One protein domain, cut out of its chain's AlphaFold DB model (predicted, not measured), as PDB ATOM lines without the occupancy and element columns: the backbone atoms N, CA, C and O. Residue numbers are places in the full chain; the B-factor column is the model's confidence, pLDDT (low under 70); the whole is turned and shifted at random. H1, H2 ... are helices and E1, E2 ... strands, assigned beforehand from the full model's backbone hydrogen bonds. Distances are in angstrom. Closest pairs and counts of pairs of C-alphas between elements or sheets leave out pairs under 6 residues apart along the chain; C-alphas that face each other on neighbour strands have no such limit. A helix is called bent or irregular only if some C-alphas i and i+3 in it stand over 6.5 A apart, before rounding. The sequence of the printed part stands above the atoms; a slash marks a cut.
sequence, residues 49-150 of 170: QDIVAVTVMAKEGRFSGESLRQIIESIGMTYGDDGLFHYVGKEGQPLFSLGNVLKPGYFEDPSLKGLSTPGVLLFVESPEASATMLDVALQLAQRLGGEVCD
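Overview. This is residues 49 to 150 of the 170 residues of the protein "Cell division protein ZipA" of Gammaproteobacteria bacterium (UniProt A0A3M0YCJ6). A strongly twisted sheet of five antiparallel strands has two helices on one face, in two layers. The long helix H2 packs on E1, E4 and E5, while the shorter H1 is over the part of the sheet near E2 and meets the last residues of H2. The printed part has 102 residues, with five named strands and two named helices in the order E1, H1, E2, E3, E4, H2, E5, and its class is mixed, helices and strands. The sheet's order is E2, E3, E4, E1, E5. The whole is compact, with a radius of gyration of the C-alphas of 12.4 A, and its outline is rounded, spanning 34 by 27 by 24 A.

Along the chain. E1, residues 52 to 58, begins with C-alpha 52 at (-35.363, -17.724, -13.063) and is 20.5 A long. H1, residues 65 to 74, is 14.0 A long. E2 is residues 85 to 88, E3 is residues 94 to 100, 17.2 A long, and E4 is residues 119 to 124, 17.1 A long. H2, residues 127 to 144, is 25.6 A long and irregular, but only just: C-alphas 128 and 131 are 6.8 A apart. E5, residues 146 to 149, ends with C-alpha 149 at (-28.544, -7.940, -15.739).

Arrangement. In the sheet, E2 and E5 are the edge strands. E2, E3 and E4 form a meander, each strand the antiparallel neighbour of the one before, with hairpins E2 and E3, and E3 and E4. Within hydrogen-bond range are N 98 and O 85 at 2.7 A between E2 and E3, N 99 and O 121 at 2.8 A between E3 and E4, N 56 and O 120 at 2.8 A between E4 and E1, and N 57 and O 147 at 2.8 A between E1 and E5. E4, H2 and E5 form a split strand-helix-strand unit, two strands running the same way with E1 between them, and its crossover is right-handed. H2 is on the sheet; its closest C-alphas to E5 are those of Ala 141 and Glu 147, 5.0 A apart. H1 is on the same face, at a height over the sheet of 10.0 A. H1 and H2 touch, H2 with residues 140 to 144 alone; their closest C-alphas, those of Ile 71 and Leu 140, are 7.1 A apart. They run opposite ways at a steep tilt of 51 degrees. In H1 every O i to N i+4 pair is within hydrogen-bond range, in H2 12 of 14.

Size, cuts and confidence. The C-alphas of Gly 61 and Glu 91, the two farthest apart, are 37.8 A apart. The printed part has no cut. The link from E3 to E4, residues 101 to 118, is long; its residues 116 to 117 pair antiparallel with residues 63 to 64. The mean pLDDT of the printed part is 90.0, with residues 49 to 50 under 70.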
ATOM      1  N   GLN A  49     -41.620 -23.272 -17.251       51.16
ATOM      2  CA  GLN A  49     -42.018 -22.006 -16.603       51.16
ATOM      3  C   GLN A  49     -41.414 -21.709 -15.212       51.16
ATOM      4  O   GLN A  49     -41.837 -20.756 -14.563       51.16
ATOM      5  N   ASP A  50     -40.407 -22.454 -14.764       67.62
ATOM      6  CA  ASP A  50     -39.980 -22.498 -13.368       67.62
ATOM      7  C   ASP A  50     -38.524 -22.054 -13.134       67.62
ATOM      8  O   ASP A  50     -38.088 -21.992 -11.987       67.62
ATOM      9  N   ILE A  51     -37.749 -21.718 -14.177       76.12
ATOM     10  CA  ILE A  51     -36.342 -21.302 -14.013       76.12
ATOM     11  C   ILE A  51     -36.201 -19.787 -14.145       76.12
ATOM     12  O   ILE A  51     -36.433 -19.218 -15.209       76.12
ATOM     13  N   VAL A  52     -35.741 -19.143 -13.074       85.00
ATOM     14  CA  VAL A  52     -35.363 -17.724 -13.063       85.00
ATOM     15  C   VAL A  52     -33.843 -17.622 -13.130       85.00
ATOM     16  O   VAL A  52     -33.142 -18.290 -12.370       85.00
ATOM     17  N   ALA A  53     -33.326 -16.769 -14.014       87.69
ATOM     18  CA  ALA A  53     -31.893 -16.555 -14.181       87.69
ATOM     19  C   ALA A  53     -31.542 -15.064 -14.254       87.69
ATOM     20  O   ALA A  53     -32.254 -14.270 -14.864       87.69
ATOM     21  N   VAL A  54     -30.418 -14.693 -13.641       89.81
ATOM     22  CA  VAL A  54     -29.841 -13.344 -13.695       89.81
ATOM     23  C   VAL A  54     -28.339 -13.437 -13.896       89.81
ATOM     24  O   VAL A  54     -27.692 -14.384 -13.452       89.81
ATOM     25  N   THR A  55     -27.756 -12.437 -14.541       91.12
ATOM     26  CA  THR A  55     -26.303 -12.352 -14.708       91.12
ATOM     27  C   THR A  55     -25.734 -11.223 -13.870       91.12
ATOM     28  O   THR A  55     -26.408 -10.233 -13.610       91.12
ATOM     29  N   VAL A  56     -24.490 -11.365 -13.428       94.25
ATOM     30  CA  VAL A  56     -23.712 -10.283 -12.823       94.25
ATOM     31  C   VAL A  56     -22.518 -10.037 -13.723       94.25
ATOM     32  O   VAL A  56     -21.654 -10.904 -13.844       94.25
ATOM     33  N   MET A  57     -22.484  -8.875 -14.363       94.00
ATOM     34  CA  MET A  57     -21.487  -8.507 -15.365       94.00
ATOM     35  C   MET A  57     -20.525  -7.465 -14.801       94.00
ATOM     36  O   MET A  57     -20.922  -6.609 -14.012       94.00
ATOM     37  N   ALA A  58     -19.255  -7.525 -15.188       93.50
ATOM     38  CA  ALA A  58     -18.282  -6.496 -14.840       93.50
ATOM     39  C   ALA A  58     -18.629  -5.184 -15.556       93.50
ATOM     40  O   ALA A  58     -18.810  -5.187 -16.773       93.50
ATOM     41  N   LYS A  59     -18.688  -4.065 -14.820       89.00
ATOM     42  CA  LYS A  59     -18.900  -2.739 -15.429       89.00
ATOM     43  C   LYS A  59     -17.706  -2.311 -16.273       89.00
ATOM     44  O   LYS A  59     -17.865  -1.727 -17.338       89.00
ATOM     45  N   GLU A  60     -16.508  -2.623 -15.786       88.00
ATOM     46  CA  GLU A  60     -15.248  -2.341 -16.459       88.00
ATOM     47  C   GLU A  60     -14.355  -3.581 -16.421       88.00
ATOM     48  O   GLU A  60     -14.249  -4.270 -15.406       88.00
ATOM     49  N   GLY A  61     -13.691  -3.869 -17.540       92.81
ATOM     50  CA  GLY A  61     -12.764  -4.992 -17.630       92.81
ATOM     51  C   GLY A  61     -13.440  -6.347 -17.401       92.81
ATOM     52  O   GLY A  61     -14.349  -6.734 -18.135       92.81
ATOM     53  N   ARG A  62     -12.903  -7.124 -16.455       95.62
ATOM     54  CA  ARG A  62     -13.284  -8.518 -16.183       95.62
ATOM     55  C   ARG A  62     -13.080  -8.828 -14.707       95.62
ATOM     56  O   ARG A  62     -12.136  -8.327 -14.101       95.62
ATOM     57  N   PHE A  63     -13.895  -9.717 -14.153       96.19
ATOM     58  CA  PHE A  63     -13.672 -10.237 -12.809       96.19
ATOM     59  C   PHE A  63     -12.487 -11.200 -12.798       96.19
ATOM     60  O   PHE A  63     -12.368 -12.060 -13.679       96.19
ATOM     61  N   SER A  64     -11.628 -11.074 -11.787       96.25
ATOM     62  CA  SER A  64     -10.621 -12.085 -11.473       96.25
ATOM     63  C   SER A  64     -11.274 -13.236 -10.708       96.25
ATOM     64  O   SER A  64     -12.140 -13.032  -9.852       96.25
ATOM     65  N   GLY A  65     -10.852 -14.463 -10.999       95.06
ATOM     66  CA  GLY A  65     -11.365 -15.642 -10.310       95.06
ATOM     67  C   GLY A  65     -11.053 -15.657  -8.817       95.06
ATOM     68  O   GLY A  65     -11.880 -16.103  -8.032       95.06
ATOM     69  N   GLU A  66      -9.912 -15.102  -8.405       94.69
ATOM     70  CA  GLU A  66      -9.510 -15.021  -6.995       94.69
ATOM     71  C   GLU A  66     -10.451 -14.116  -6.187       94.69
ATOM     72  O   GLU A  66     -10.952 -14.520  -5.135       94.69
ATOM     73  N   SER A  67     -10.759 -12.917  -6.700       94.81
ATOM     74  CA  SER A  67     -11.716 -12.009  -6.057       94.81
ATOM     75  C   SER A  67     -13.129 -12.587  -6.077       94.81
ATOM     76  O   SER A  67     -13.844 -12.505  -5.077       94.81
ATOM     77  N   LEU A  68     -13.512 -13.217  -7.193       95.81
ATOM     78  CA  LEU A  68     -14.795 -13.895  -7.331       95.81
ATOM     79  C   LEU A  68     -14.953 -14.990  -6.271       95.81
ATOM     80  O   LEU A  68     -15.934 -14.981  -5.529       95.81
ATOM     81  N   ARG A  69     -13.961 -15.874  -6.140       95.69
ATOM     82  CA  ARG A  69     -13.947 -16.959  -5.154       95.69
ATOM     83  C   ARG A  69     -14.107 -16.428  -3.735       95.69
ATOM     84  O   ARG A  69     -15.002 -16.866  -3.019       95.69
ATOM     85  N   GLN A  70     -13.278 -15.460  -3.350       95.50
ATOM     86  CA  GLN A  70     -13.302 -14.894  -2.003       95.50
ATOM     87  C   GLN A  70     -14.680 -14.311  -1.657       95.50
ATOM     88  O   GLN A  70     -15.180 -14.483  -0.544       95.50
ATOM     89  N   ILE A  71     -15.309 -13.614  -2.607       96.44
ATOM     90  CA  ILE A  71     -16.619 -12.999  -2.396       96.44
ATOM     91  C   ILE A  71     -17.713 -14.070  -2.324       96.44
ATOM     92  O   ILE A  71     -18.495 -14.046  -1.375       96.44
ATOM     93  N   ILE A  72     -17.733 -15.030  -3.250       95.50
ATOM     94  CA  ILE A  72     -18.695 -16.143  -3.275       95.50
ATOM     95  C   ILE A  72     -18.643 -16.955  -1.971       95.50
ATOM     96  O   ILE A  72     -19.678 -17.182  -1.342       95.50
ATOM     97  N   GLU A  73     -17.446 -17.329  -1.515       94.00
ATOM     98  CA  GLU A  73     -17.266 -18.085  -0.268       94.00
ATOM     99  C   GLU A  73     -17.691 -17.264   0.955       94.00
ATOM    100  O   GLU A  73     -18.351 -17.782   1.852       94.00
ATOM    101  N   SER A  74     -17.395 -15.960   0.981       94.94
ATOM    102  CA  SER A  74     -17.827 -15.091   2.086       94.94
ATOM    103  C   SER A  74     -19.344 -14.868   2.153       94.94
ATOM    104  O   SER A  74     -19.852 -14.499   3.208       94.94
ATOM    105  N   ILE A  75     -20.066 -15.084   1.047       93.75
ATOM    106  CA  ILE A  75     -21.539 -15.091   1.004       93.75
ATOM    107  C   ILE A  75     -22.094 -16.432   1.525       93.75
ATOM    108  O   ILE A  75     -23.277 -16.542   1.833       93.75
ATOM    109  N   GLY A  76     -21.241 -17.449   1.685       92.88
ATOM    110  CA  GLY A  76     -21.621 -18.776   2.164       92.88
ATOM    111  C   GLY A  76     -21.989 -19.750   1.047       92.88
ATOM    112  O   GLY A  76     -22.600 -20.784   1.315       92.88
ATOM    113  N   MET A  77     -21.632 -19.445  -0.202       94.75
ATOM    114  CA  MET A  77     -21.791 -20.397  -1.296       94.75
ATOM    115  C   MET A  77     -20.659 -21.428  -1.275       94.75
ATOM    116  O   MET A  77     -19.515 -21.120  -0.949       94.75
ATOM    117  N   THR A  78     -20.982 -22.661  -1.652       93.44
ATOM    118  CA  THR A  78     -20.060 -23.805  -1.608       93.44
ATOM    119  C   THR A  78     -19.896 -24.416  -2.989       93.44
ATOM    120  O   THR A  78     -20.858 -24.475  -3.749       93.44
ATOM    121  N   TYR A  79     -18.685 -24.848  -3.333       92.69
ATOM    122  CA  TYR A  79     -18.431 -25.510  -4.612       92.69
ATOM    123  C   TYR A  79     -19.012 -26.930  -4.607       92.69
ATOM    124  O   TYR A  79     -18.759 -27.697  -3.676       92.69
ATOM    125  N   GLY A  80     -19.794 -27.261  -5.631       89.75
ATOM    126  CA  GLY A  80     -20.394 -28.573  -5.836       89.75
ATOM    127  C   GLY A  80     -19.616 -29.441  -6.823       89.75
ATOM    128  O   GLY A  80     -18.860 -28.955  -7.663       89.75
ATOM    129  N   ASP A  81     -19.873 -30.749  -6.780       86.25
ATOM    130  CA  ASP A  81     -19.290 -31.727  -7.714       86.25
ATOM    131  C   ASP A  81     -19.734 -31.495  -9.174       86.25
ATOM    132  O   ASP A  81     -19.146 -32.035 -10.122       86.25
ATOM    133  N   ASP A  82     -20.773 -30.678  -9.371       86.88
ATOM    134  CA  ASP A  82     -21.272 -30.251 -10.673       86.88
ATOM    135  C   ASP A  82     -20.506 -29.040 -11.262       86.88
ATOM    136  O   ASP A  82     -20.794 -28.588 -12.373       86.88
ATOM    137  N   GLY A  83     -19.437 -28.589 -10.602       89.81
ATOM    138  CA  GLY A  83     -18.588 -27.500 -11.084       89.81
ATOM    139  C   GLY A  83     -19.209 -26.117 -10.910       89.81
ATOM    140  O   GLY A  83     -18.729 -25.151 -11.501       89.81
ATOM    141  N   LEU A  84     -20.282 -26.011 -10.130       93.38
ATOM    142  CA  LEU A  84     -20.970 -24.765  -9.822       93.38
ATOM    143  C   LEU A  84     -20.817 -24.432  -8.345       93.38
ATOM    144  O   LEU A  84     -20.519 -25.287  -7.514       93.38
ATOM    145  N   PHE A  85     -21.052 -23.171  -8.002       95.06
ATOM    146  CA  PHE A  85     -21.204 -22.779  -6.608       95.06
ATOM    147  C   PHE A  85     -22.680 -22.806  -6.234       95.06
ATOM    148  O   PHE A  85     -23.519 -22.286  -6.964       95.06
ATOM    149  N   HIS A  86     -23.013 -23.371  -5.081       94.31
ATOM    150  CA  HIS A  86     -24.379 -23.471  -4.592       94.31
ATOM    151  C   HIS A  86     -24.565 -22.672  -3.320       94.31
ATOM    152  O   HIS A  86     -23.769 -22.771  -2.382       94.31
ATOM    153  N   TYR A  87     -25.677 -21.949  -3.263       93.31
ATOM    154  CA  TYR A  87     -26.184 -21.431  -2.007       93.31
ATOM    155  C   TYR A  87     -27.114 -22.477  -1.394       93.31
ATOM    156  O   TYR A  87     -28.108 -22.873  -2.008       93.31
ATOM    157  N   VAL A  88     -26.770 -22.967  -0.206       89.00
ATOM    158  CA  VAL A  88     -27.446 -24.107   0.425       89.00
ATOM    159  C   VAL A  88     -28.381 -23.612   1.527       89.00
ATOM    160  O   VAL A  88     -27.992 -22.815   2.378       89.00
ATOM    161  N   GLY A  89     -29.629 -24.084   1.503       81.25
ATOM    162  CA  GLY A  89     -30.624 -23.769   2.526       81.25
ATOM    163  C   GLY A  89     -30.404 -24.549   3.826       81.25
ATOM    164  O   GLY A  89     -29.540 -25.419   3.923       81.25
ATOM    165  N   LYS A  90     -31.247 -24.290   4.833       75.81
ATOM    166  CA  LYS A  90     -31.164 -24.946   6.156       75.81
ATOM    167  C   LYS A  90     -31.272 -26.476   6.099       75.81
ATOM    168  O   LYS A  90     -30.754 -27.153   6.977       75.81
ATOM    169  N   GLU A  91     -31.911 -27.010   5.063       74.06
ATOM    170  CA  GLU A  91     -32.120 -28.450   4.857       74.06
ATOM    171  C   GLU A  91     -30.968 -29.135   4.096       74.06
ATOM    172  O   GLU A  91     -31.059 -30.310   3.746       74.06
ATOM    173  N   GLY A  92     -29.873 -28.422   3.805       75.62
ATOM    174  CA  GLY A  92     -28.717 -28.997   3.104       75.62
ATOM    175  C   GLY A  92     -28.931 -29.224   1.599       75.62
ATOM    176  O   GLY A  92     -28.121 -29.902   0.951       75.62
ATOM    177  N   GLN A  93     -30.017 -28.668   1.048       79.50
ATOM    178  CA  GLN A  93     -30.349 -28.684  -0.377       79.50
ATOM    179  C   GLN A  93     -29.938 -27.363  -1.054       79.50
ATOM    180  O   GLN A  93     -30.094 -26.294  -0.451       79.50
ATOM    181  N   PRO A  94     -29.402 -27.411  -2.290       84.38
ATOM    182  CA  PRO A  94     -28.999 -26.216  -3.023       84.38
ATOM    183  C   PRO A  94     -30.231 -25.424  -3.477       84.38
ATOM    184  O   PRO A  94     -30.993 -25.879  -4.328       84.38
ATOM    185  N   LEU A  95     -30.398 -24.213  -2.945       89.94
ATOM    186  CA  LEU A  95     -31.496 -23.319  -3.316       89.94
ATOM    187  C   LEU A  95     -31.299 -22.788  -4.736       89.94
ATOM    188  O   LEU A  95     -32.178 -22.933  -5.577       89.94
ATOM    189  N   PHE A  96     -30.118 -22.247  -5.024       92.38
ATOM    190  CA  PHE A  96     -29.743 -21.732  -6.340       92.38
ATOM    191  C   PHE A  96     -28.255 -21.954  -6.607       92.38
ATOM    192  O   PHE A  96     -27.477 -22.256  -5.693       92.38
ATOM    193  N   SER A  97     -27.877 -21.837  -7.876       93.69
ATOM    194  CA  SER A  97     -26.522 -22.100  -8.356       93.69
ATOM    195  C   SER A  97     -25.920 -20.872  -9.027       93.69
ATOM    196  O   SER A  97     -26.637 -20.055  -9.599       93.69
ATOM    197  N   LEU A  98     -24.594 -20.778  -8.982       95.25
ATOM    198  CA  LEU A  98     -23.781 -19.783  -9.661       95.25
ATOM    199  C   LEU A  98     -22.772 -20.485 -10.572       95.25
ATOM    200  O   LEU A  98     -21.995 -21.333 -10.129       95.25
ATOM    201  N   GLY A  99     -22.795 -20.093 -11.842       94.56
ATOM    202  CA  GLY A  99     -21.880 -20.523 -12.890       94.56
ATOM    203  C   GLY A  99     -21.180 -19.349 -13.569       94.56
ATOM    204  O   GLY A  99     -21.377 -18.178 -13.238       94.56
ATOM    205  N   ASN A 100     -20.351 -19.671 -14.549       92.75
ATOM    206  CA  ASN A 100     -19.706 -18.714 -15.429       92.75
ATOM    207  C   ASN A 100     -20.656 -18.319 -16.574       92.75
ATOM    208  O   ASN A 100     -21.399 -19.155 -17.080       92.75
ATOM    209  N   VAL A 101     -20.617 -17.064 -17.030       89.81
ATOM    210  CA  VAL A 101     -21.333 -16.665 -18.261       89.81
ATOM    211  C   VAL A 101     -20.639 -17.160 -19.530       89.81
ATOM    212  O   VAL A 101     -21.247 -17.198 -20.598       89.81
ATOM    213  N   LEU A 102     -19.348 -17.492 -19.441       87.75
ATOM    214  CA  LEU A 102     -18.609 -18.101 -20.541       87.75
ATOM    215  C   LEU A 102     -18.802 -19.606 -20.548       87.75
ATOM    216  O   LEU A 102     -18.789 -20.242 -19.496       87.75
ATOM    217  N   LYS A 103     -18.862 -20.171 -21.754       78.62
ATOM    218  CA  LYS A 103     -18.845 -21.617 -21.941       78.62
ATOM    219  C   LYS A 103     -17.562 -22.236 -21.373       78.62
ATOM    220  O   LYS A 103     -16.496 -21.628 -21.507       78.62
ATOM    221  N   PRO A 104     -17.663 -23.424 -20.761       83.06
ATOM    222  CA  PRO A 104     -18.847 -24.299 -20.717       83.06
ATOM    223  C   PRO A 104     -19.867 -23.965 -19.605       83.06
ATOM    224  O   PRO A 104     -20.789 -24.728 -19.350       83.06
ATOM    225  N   GLY A 105     -19.720 -22.829 -18.918       85.19
ATOM    226  CA  GLY A 105     -20.664 -22.337 -17.912       85.19
ATOM    227  C   GLY A 105     -20.417 -22.865 -16.496       85.19
ATOM    228  O   GLY A 105     -20.819 -22.234 -15.522       85.19
ATOM    229  N   TYR A 106     -19.686 -23.968 -16.352       89.94
ATOM    230  CA  TYR A 106     -19.159 -24.432 -15.069       89.94
ATOM    231  C   TYR A 106     -17.707 -23.988 -14.861       89.94
ATOM    232  O   TYR A 106     -17.020 -23.540 -15.783       89.94
ATOM    233  N   PHE A 107     -17.234 -24.114 -13.626       91.25
ATOM    234  CA  PHE A 107     -15.852 -23.870 -13.243       91.25
ATOM    235  C   PHE A 107     -15.112 -25.200 -13.110       91.25
ATOM    236  O   PHE A 107     -15.484 -26.045 -12.297       91.25
ATOM    237  N   GLU A 108     -14.057 -25.381 -13.899       88.19
ATOM    238  CA  GLU A 108     -13.221 -26.592 -13.877       88.19
ATOM    239  C   GLU A 108     -12.381 -26.710 -12.602       88.19
ATOM    240  O   GLU A 108     -12.159 -27.808 -12.098       88.19
ATOM    241  N   ASP A 109     -11.928 -25.573 -12.076       90.31
ATOM    242  CA  ASP A 109     -11.120 -25.503 -10.865       90.31
ATOM    243  C   ASP A 109     -11.916 -24.795  -9.756       90.31
ATOM    244  O   ASP A 109     -12.238 -23.612  -9.921       90.31
ATOM    245  N   PRO A 110     -12.194 -25.444  -8.606       91.44
ATOM    246  CA  PRO A 110     -12.827 -24.787  -7.457       91.44
ATOM    247  C   PRO A 110     -12.027 -23.592  -6.934       91.44
ATOM    248  O   PRO A 110     -12.567 -22.745  -6.221       91.44
ATOM    249  N   SER A 111     -10.735 -23.515  -7.262       91.81
ATOM    250  CA  SER A 111      -9.881 -22.404  -6.882       91.81
ATOM    251  C   SER A 111     -10.054 -21.145  -7.704       91.81
ATOM    252  O   SER A 111      -9.685 -20.071  -7.226       91.81
ATOM    253  N   LEU A 112     -10.644 -21.266  -8.896       94.50
ATOM    254  CA  LEU A 112     -10.798 -20.183  -9.863       94.50
ATOM    255  C   LEU A 112      -9.474 -19.476 -10.198       94.50
ATOM    256  O   LEU A 112      -9.468 -18.353 -10.704       94.50
ATOM    257  N   LYS A 113      -8.328 -20.105  -9.927       93.69
ATOM    258  CA  LYS A 113      -7.030 -19.473 -10.123       93.69
ATOM    259  C   LYS A 113      -6.767 -19.257 -11.609       93.69
ATOM    260  O   LYS A 113      -6.908 -20.162 -12.422       93.69
ATOM    261  N   GLY A 114      -6.386 -18.031 -11.967       91.69
ATOM    262  CA  GLY A 114      -6.160 -17.644 -13.363       91.69
ATOM    263  C   GLY A 114      -7.438 -17.448 -14.188       91.69
ATOM    264  O   GLY A 114      -7.341 -17.050 -15.348       91.69
ATOM    265  N   LEU A 115      -8.629 -17.664 -13.615       94.62
ATOM    266  CA  LEU A 115      -9.880 -17.343 -14.292       94.62
ATOM    267  C   LEU A 115     -10.006 -15.824 -14.471       94.62
ATOM    268  O   LEU A 115      -9.791 -15.042 -13.544       94.62
ATOM    269  N   SER A 116     -10.434 -15.416 -15.663       95.19
ATOM    270  CA  SER A 116     -10.886 -14.059 -15.948       95.19
ATOM    271  C   SER A 116     -12.190 -14.125 -16.728       95.19
ATOM    272  O   SER A 116     -12.223 -14.665 -17.837       95.19
ATOM    273  N   THR A 117     -13.268 -13.573 -16.179       94.81
ATOM    274  CA  THR A 117     -14.616 -13.687 -16.755       94.81
ATOM    275  C   THR A 117     -15.302 -12.323 -16.878       94.81
ATOM    276  O   THR A 117     -15.093 -11.472 -16.014       94.81
ATOM    277  N   PRO A 118     -16.110 -12.062 -17.929       93.75
ATOM    278  CA  PRO A 118     -16.902 -10.841 -17.985       93.75
ATOM    279  C   PRO A 118     -18.084 -10.877 -17.005       93.75
ATOM    280  O   PRO A 118     -18.685  -9.835 -16.778       93.75
ATOM    281  N   GLY A 119     -18.424 -12.039 -16.432       93.81
ATOM    282  CA  GLY A 119     -19.520 -12.141 -15.479       93.81
ATOM    283  C   GLY A 119     -19.802 -13.545 -14.954       93.81
ATOM    284  O   GLY A 119     -19.149 -14.527 -15.309       93.81
ATOM    285  N   VAL A 120     -20.817 -13.636 -14.106       95.25
ATOM    286  CA  VAL A 120     -21.353 -14.897 -13.579       95.25
ATOM    287  C   VAL A 120     -22.855 -14.982 -13.805       95.25
ATOM    288  O   VAL A 120     -23.530 -13.963 -13.934       95.25
ATOM    289  N   LEU A 121     -23.369 -16.203 -13.879       93.44
ATOM    290  CA  LEU A 121     -24.784 -16.507 -14.063       93.44
ATOM    291  C   LEU A 121     -25.316 -17.122 -12.774       93.44
ATOM    292  O   LEU A 121     -24.762 -18.115 -12.309       93.44
ATOM    293  N   LEU A 122     -26.389 -16.564 -12.225       93.31
ATOM    294  CA  LEU A 122     -27.148 -17.164 -11.136       93.31
ATOM    295  C   LEU A 122     -28.476 -17.674 -11.676       93.31
ATOM    296  O   LEU A 122     -29.130 -16.983 -12.458       93.31
ATOM    297  N   PHE A 123     -28.878 -18.867 -11.254       90.62
ATOM    298  CA  PHE A 123     -30.149 -19.449 -11.665       90.62
ATOM    299  C   PHE A 123     -30.780 -20.300 -10.565       90.62
ATOM    300  O   PHE A 123     -30.094 -20.905  -9.732       90.62
ATOM    301  N   VAL A 124     -32.109 -20.338 -10.581       88.81
ATOM    302  CA  VAL A 124     -32.942 -20.953  -9.552       88.81
ATOM    303  C   VAL A 124     -34.187 -21.575 -10.175       88.81
ATOM    304  O   VAL A 124     -34.792 -20.989 -11.064       88.81
ATOM    305  N   GLU A 125     -34.565 -22.757  -9.694       83.06
ATOM    306  CA  GLU A 125     -35.774 -23.488 -10.121       83.06
ATOM    307  C   GLU A 125     -36.964 -23.256  -9.170       83.06
ATOM    308  O   GLU A 125     -38.092 -23.628  -9.462       83.06
ATOM    309  N   SER A 126     -36.713 -22.687  -7.988       81.19
ATOM    310  CA  SER A 126     -37.736 -22.399  -6.981       81.19
ATOM    311  C   SER A 126     -38.055 -20.900  -6.938       81.19
ATOM    312  O   SER A 126     -37.177 -20.102  -6.583       81.19
ATOM    313  N   PRO A 127     -39.309 -20.490  -7.204       79.50
ATOM    314  CA  PRO A 127     -39.736 -19.099  -7.063       79.50
ATOM    315  C   PRO A 127     -39.481 -18.526  -5.662       79.50
ATOM    316  O   PRO A 127     -39.128 -17.356  -5.535       79.50
ATOM    317  N   GLU A 128     -39.578 -19.347  -4.614       83.75
ATOM    318  CA  GLU A 128     -39.354 -18.929  -3.222       83.75
ATOM    319  C   GLU A 128     -37.903 -18.497  -2.967       83.75
ATOM    320  O   GLU A 128     -37.646 -17.580  -2.189       83.75
ATOM    321  N   ALA A 129     -36.948 -19.125  -3.657       87.44
ATOM    322  CA  ALA A 129     -35.527 -18.815  -3.538       87.44
ATOM    323  C   ALA A 129     -35.066 -17.686  -4.482       87.44
ATOM    324  O   ALA A 129     -33.936 -17.211  -4.357       87.44
ATOM    325  N   SER A 130     -35.924 -17.225  -5.401       86.75
ATOM    326  CA  SER A 130     -35.578 -16.197  -6.395       86.75
ATOM    327  C   SER A 130     -35.265 -14.831  -5.785       86.75
ATOM    328  O   SER A 130     -34.296 -14.190  -6.192       86.75
ATOM    329  N   ALA A 131     -36.011 -14.413  -4.760       89.25
ATOM    330  CA  ALA A 131     -35.756 -13.160  -4.054       89.25
ATOM    331  C   ALA A 131     -34.382 -13.185  -3.362       89.25
ATOM    332  O   ALA A 131     -33.575 -12.277  -3.538       89.25
ATOM    333  N   THR A 132     -34.068 -14.280  -2.663       91.75
ATOM    334  CA  THR A 132     -32.757 -14.472  -2.026       91.75
ATOM    335  C   THR A 132     -31.625 -14.537  -3.051       91.75
ATOM    336  O   THR A 132     -30.554 -13.975  -2.824       91.75
ATOM    337  N   MET A 133     -31.850 -15.193  -4.192       93.69
ATOM    338  CA  MET A 133     -30.884 -15.216  -5.291       93.69
ATOM    339  C   MET A 133     -30.598 -13.800  -5.804       93.69
ATOM    340  O   MET A 133     -29.437 -13.457  -6.021       93.69
ATOM    341  N   LEU A 134     -31.631 -12.967  -5.970       91.81
ATOM    342  CA  LEU A 134     -31.475 -11.585  -6.419       91.81
ATOM    343  C   LEU A 134     -30.697 -10.739  -5.401       91.81
ATOM    344  O   LEU A 134     -29.792 -10.003  -5.794       91.81
ATOM    345  N   ASP A 135     -30.976 -10.889  -4.105       93.38
ATOM    346  CA  ASP A 135     -30.213 -10.220  -3.045       93.38
ATOM    347  C   ASP A 135     -28.728 -10.604  -3.083       93.38
ATOM    348  O   ASP A 135     -27.849  -9.753  -2.919       93.38
ATOM    349  N   VAL A 136     -28.422 -11.881  -3.332       95.00
ATOM    350  CA  VAL A 136     -27.041 -12.348  -3.505       95.00
ATOM    351  C   VAL A 136     -26.415 -11.791  -4.784       95.00
ATOM    352  O   VAL A 136     -25.269 -11.345  -4.747       95.00
ATOM    353  N   ALA A 137     -27.149 -11.745  -5.898       94.38
ATOM    354  CA  ALA A 137     -26.668 -11.160  -7.149       94.38
ATOM    355  C   ALA A 137     -26.328  -9.665  -6.989       94.38
ATOM    356  O   ALA A 137     -25.274  -9.217  -7.445       94.38
ATOM    357  N   LEU A 138     -27.168  -8.903  -6.283       93.81
ATOM    358  CA  LEU A 138     -26.923  -7.491  -5.974       93.81
ATOM    359  C   LEU A 138     -25.694  -7.310  -5.075       93.81
ATOM    360  O   LEU A 138     -24.877  -6.422  -5.326       93.81
ATOM    361  N   GLN A 139     -25.518  -8.164  -4.064       95.31
ATOM    362  CA  GLN A 139     -24.322  -8.151  -3.217       95.31
ATOM    363  C   GLN A 139     -23.049  -8.485  -4.005       95.31
ATOM    364  O   GLN A 139     -22.024  -7.826  -3.822       95.31
ATOM    365  N   LEU A 140     -23.106  -9.472  -4.904       95.62
ATOM    366  CA  LEU A 140     -22.005  -9.813  -5.808       95.62
ATOM    367  C   LEU A 140     -21.642  -8.621  -6.694       95.62
ATOM    368  O   LEU A 140     -20.479  -8.230  -6.732       95.62
ATOM    369  N   ALA A 141     -22.632  -8.003  -7.344       93.88
ATOM    370  CA  ALA A 141     -22.435  -6.828  -8.184       93.88
ATOM    371  C   ALA A 141     -21.762  -5.683  -7.411       93.88
ATOM    372  O   ALA A 141     -20.756  -5.141  -7.861       93.88
ATOM    373  N   GLN A 142     -22.252  -5.356  -6.213       93.88
ATOM    374  CA  GLN A 142     -21.673  -4.286  -5.396       93.88
ATOM    375  C   GLN A 142     -20.219  -4.568  -5.001       93.88
ATOM    376  O   GLN A 142     -19.380  -3.672  -5.058       93.88
ATOM    377  N   ARG A 143     -19.904  -5.810  -4.618       95.38
ATOM    378  CA  ARG A 143     -18.571  -6.181  -4.115       95.38
ATOM    379  C   ARG A 143     -17.545  -6.417  -5.219       95.38
ATOM    380  O   ARG A 143     -16.358  -6.228  -4.977       95.38
ATOM    381  N   LEU A 144     -17.989  -6.824  -6.407       93.31
ATOM    382  CA  LEU A 144     -17.131  -7.075  -7.569       93.31
ATOM    383  C   LEU A 144     -16.981  -5.855  -8.489       93.31
ATOM    384  O   LEU A 144     -16.207  -5.915  -9.439       93.31
ATOM    385  N   GLY A 145     -17.718  -4.766  -8.245       92.25
ATOM    386  CA  GLY A 145     -17.762  -3.627  -9.169       92.25
ATOM    387  C   GLY A 145     -18.532  -3.943 -10.458       92.25
ATOM    388  O   GLY A 145     -18.184  -3.473 -11.540       92.25
ATOM    389  N   GLY A 146     -19.560  -4.780 -10.351       92.62
ATOM    390  CA  GLY A 146     -20.417  -5.209 -11.445       92.62
ATOM    391  C   GLY A 146     -21.804  -4.577 -11.448       92.62
ATOM    392  O   GLY A 146     -22.136  -3.693 -10.654       92.62
ATOM    393  N   GLU A 147     -22.633  -5.078 -12.350       92.69
ATOM    394  CA  GLU A 147     -24.059  -4.795 -12.454       92.69
ATOM    395  C   GLU A 147     -24.844  -6.086 -12.660       92.69
ATOM    396  O   GLU A 147     -24.351  -7.035 -13.268       92.69
ATOM    397  N   VAL A 148     -26.057  -6.134 -12.109       91.06
ATOM    398  CA  VAL A 148     -26.960  -7.266 -12.323       91.06
ATOM    399  C   VAL A 148     -27.737  -7.011 -13.606       91.06
ATOM    400  O   VAL A 148     -28.299  -5.929 -13.763       91.06
ATOM    401  N   CYS A 149     -27.799  -7.998 -14.492       83.50
ATOM    402  CA  CYS A 149     -28.544  -7.940 -15.739       83.50
ATOM    403  C   CYS A 149     -29.581  -9.069 -15.824       83.50
ATOM    404  O   CYS A 149     -29.387 -10.155 -15.270       83.50
ATOM    405  N   ASP A 150     -30.677  -8.803 -16.532       79.00
ATOM    406  CA  ASP A 150     -31.710  -9.790 -16.849       79.00
ATOM    407  C   ASP A 150     -31.246 -10.798 -17.921       79.00
ATOM    408  O   ASP A 150     -30.116 -10.745 -18.423       79.00
TER     409      ASP A 150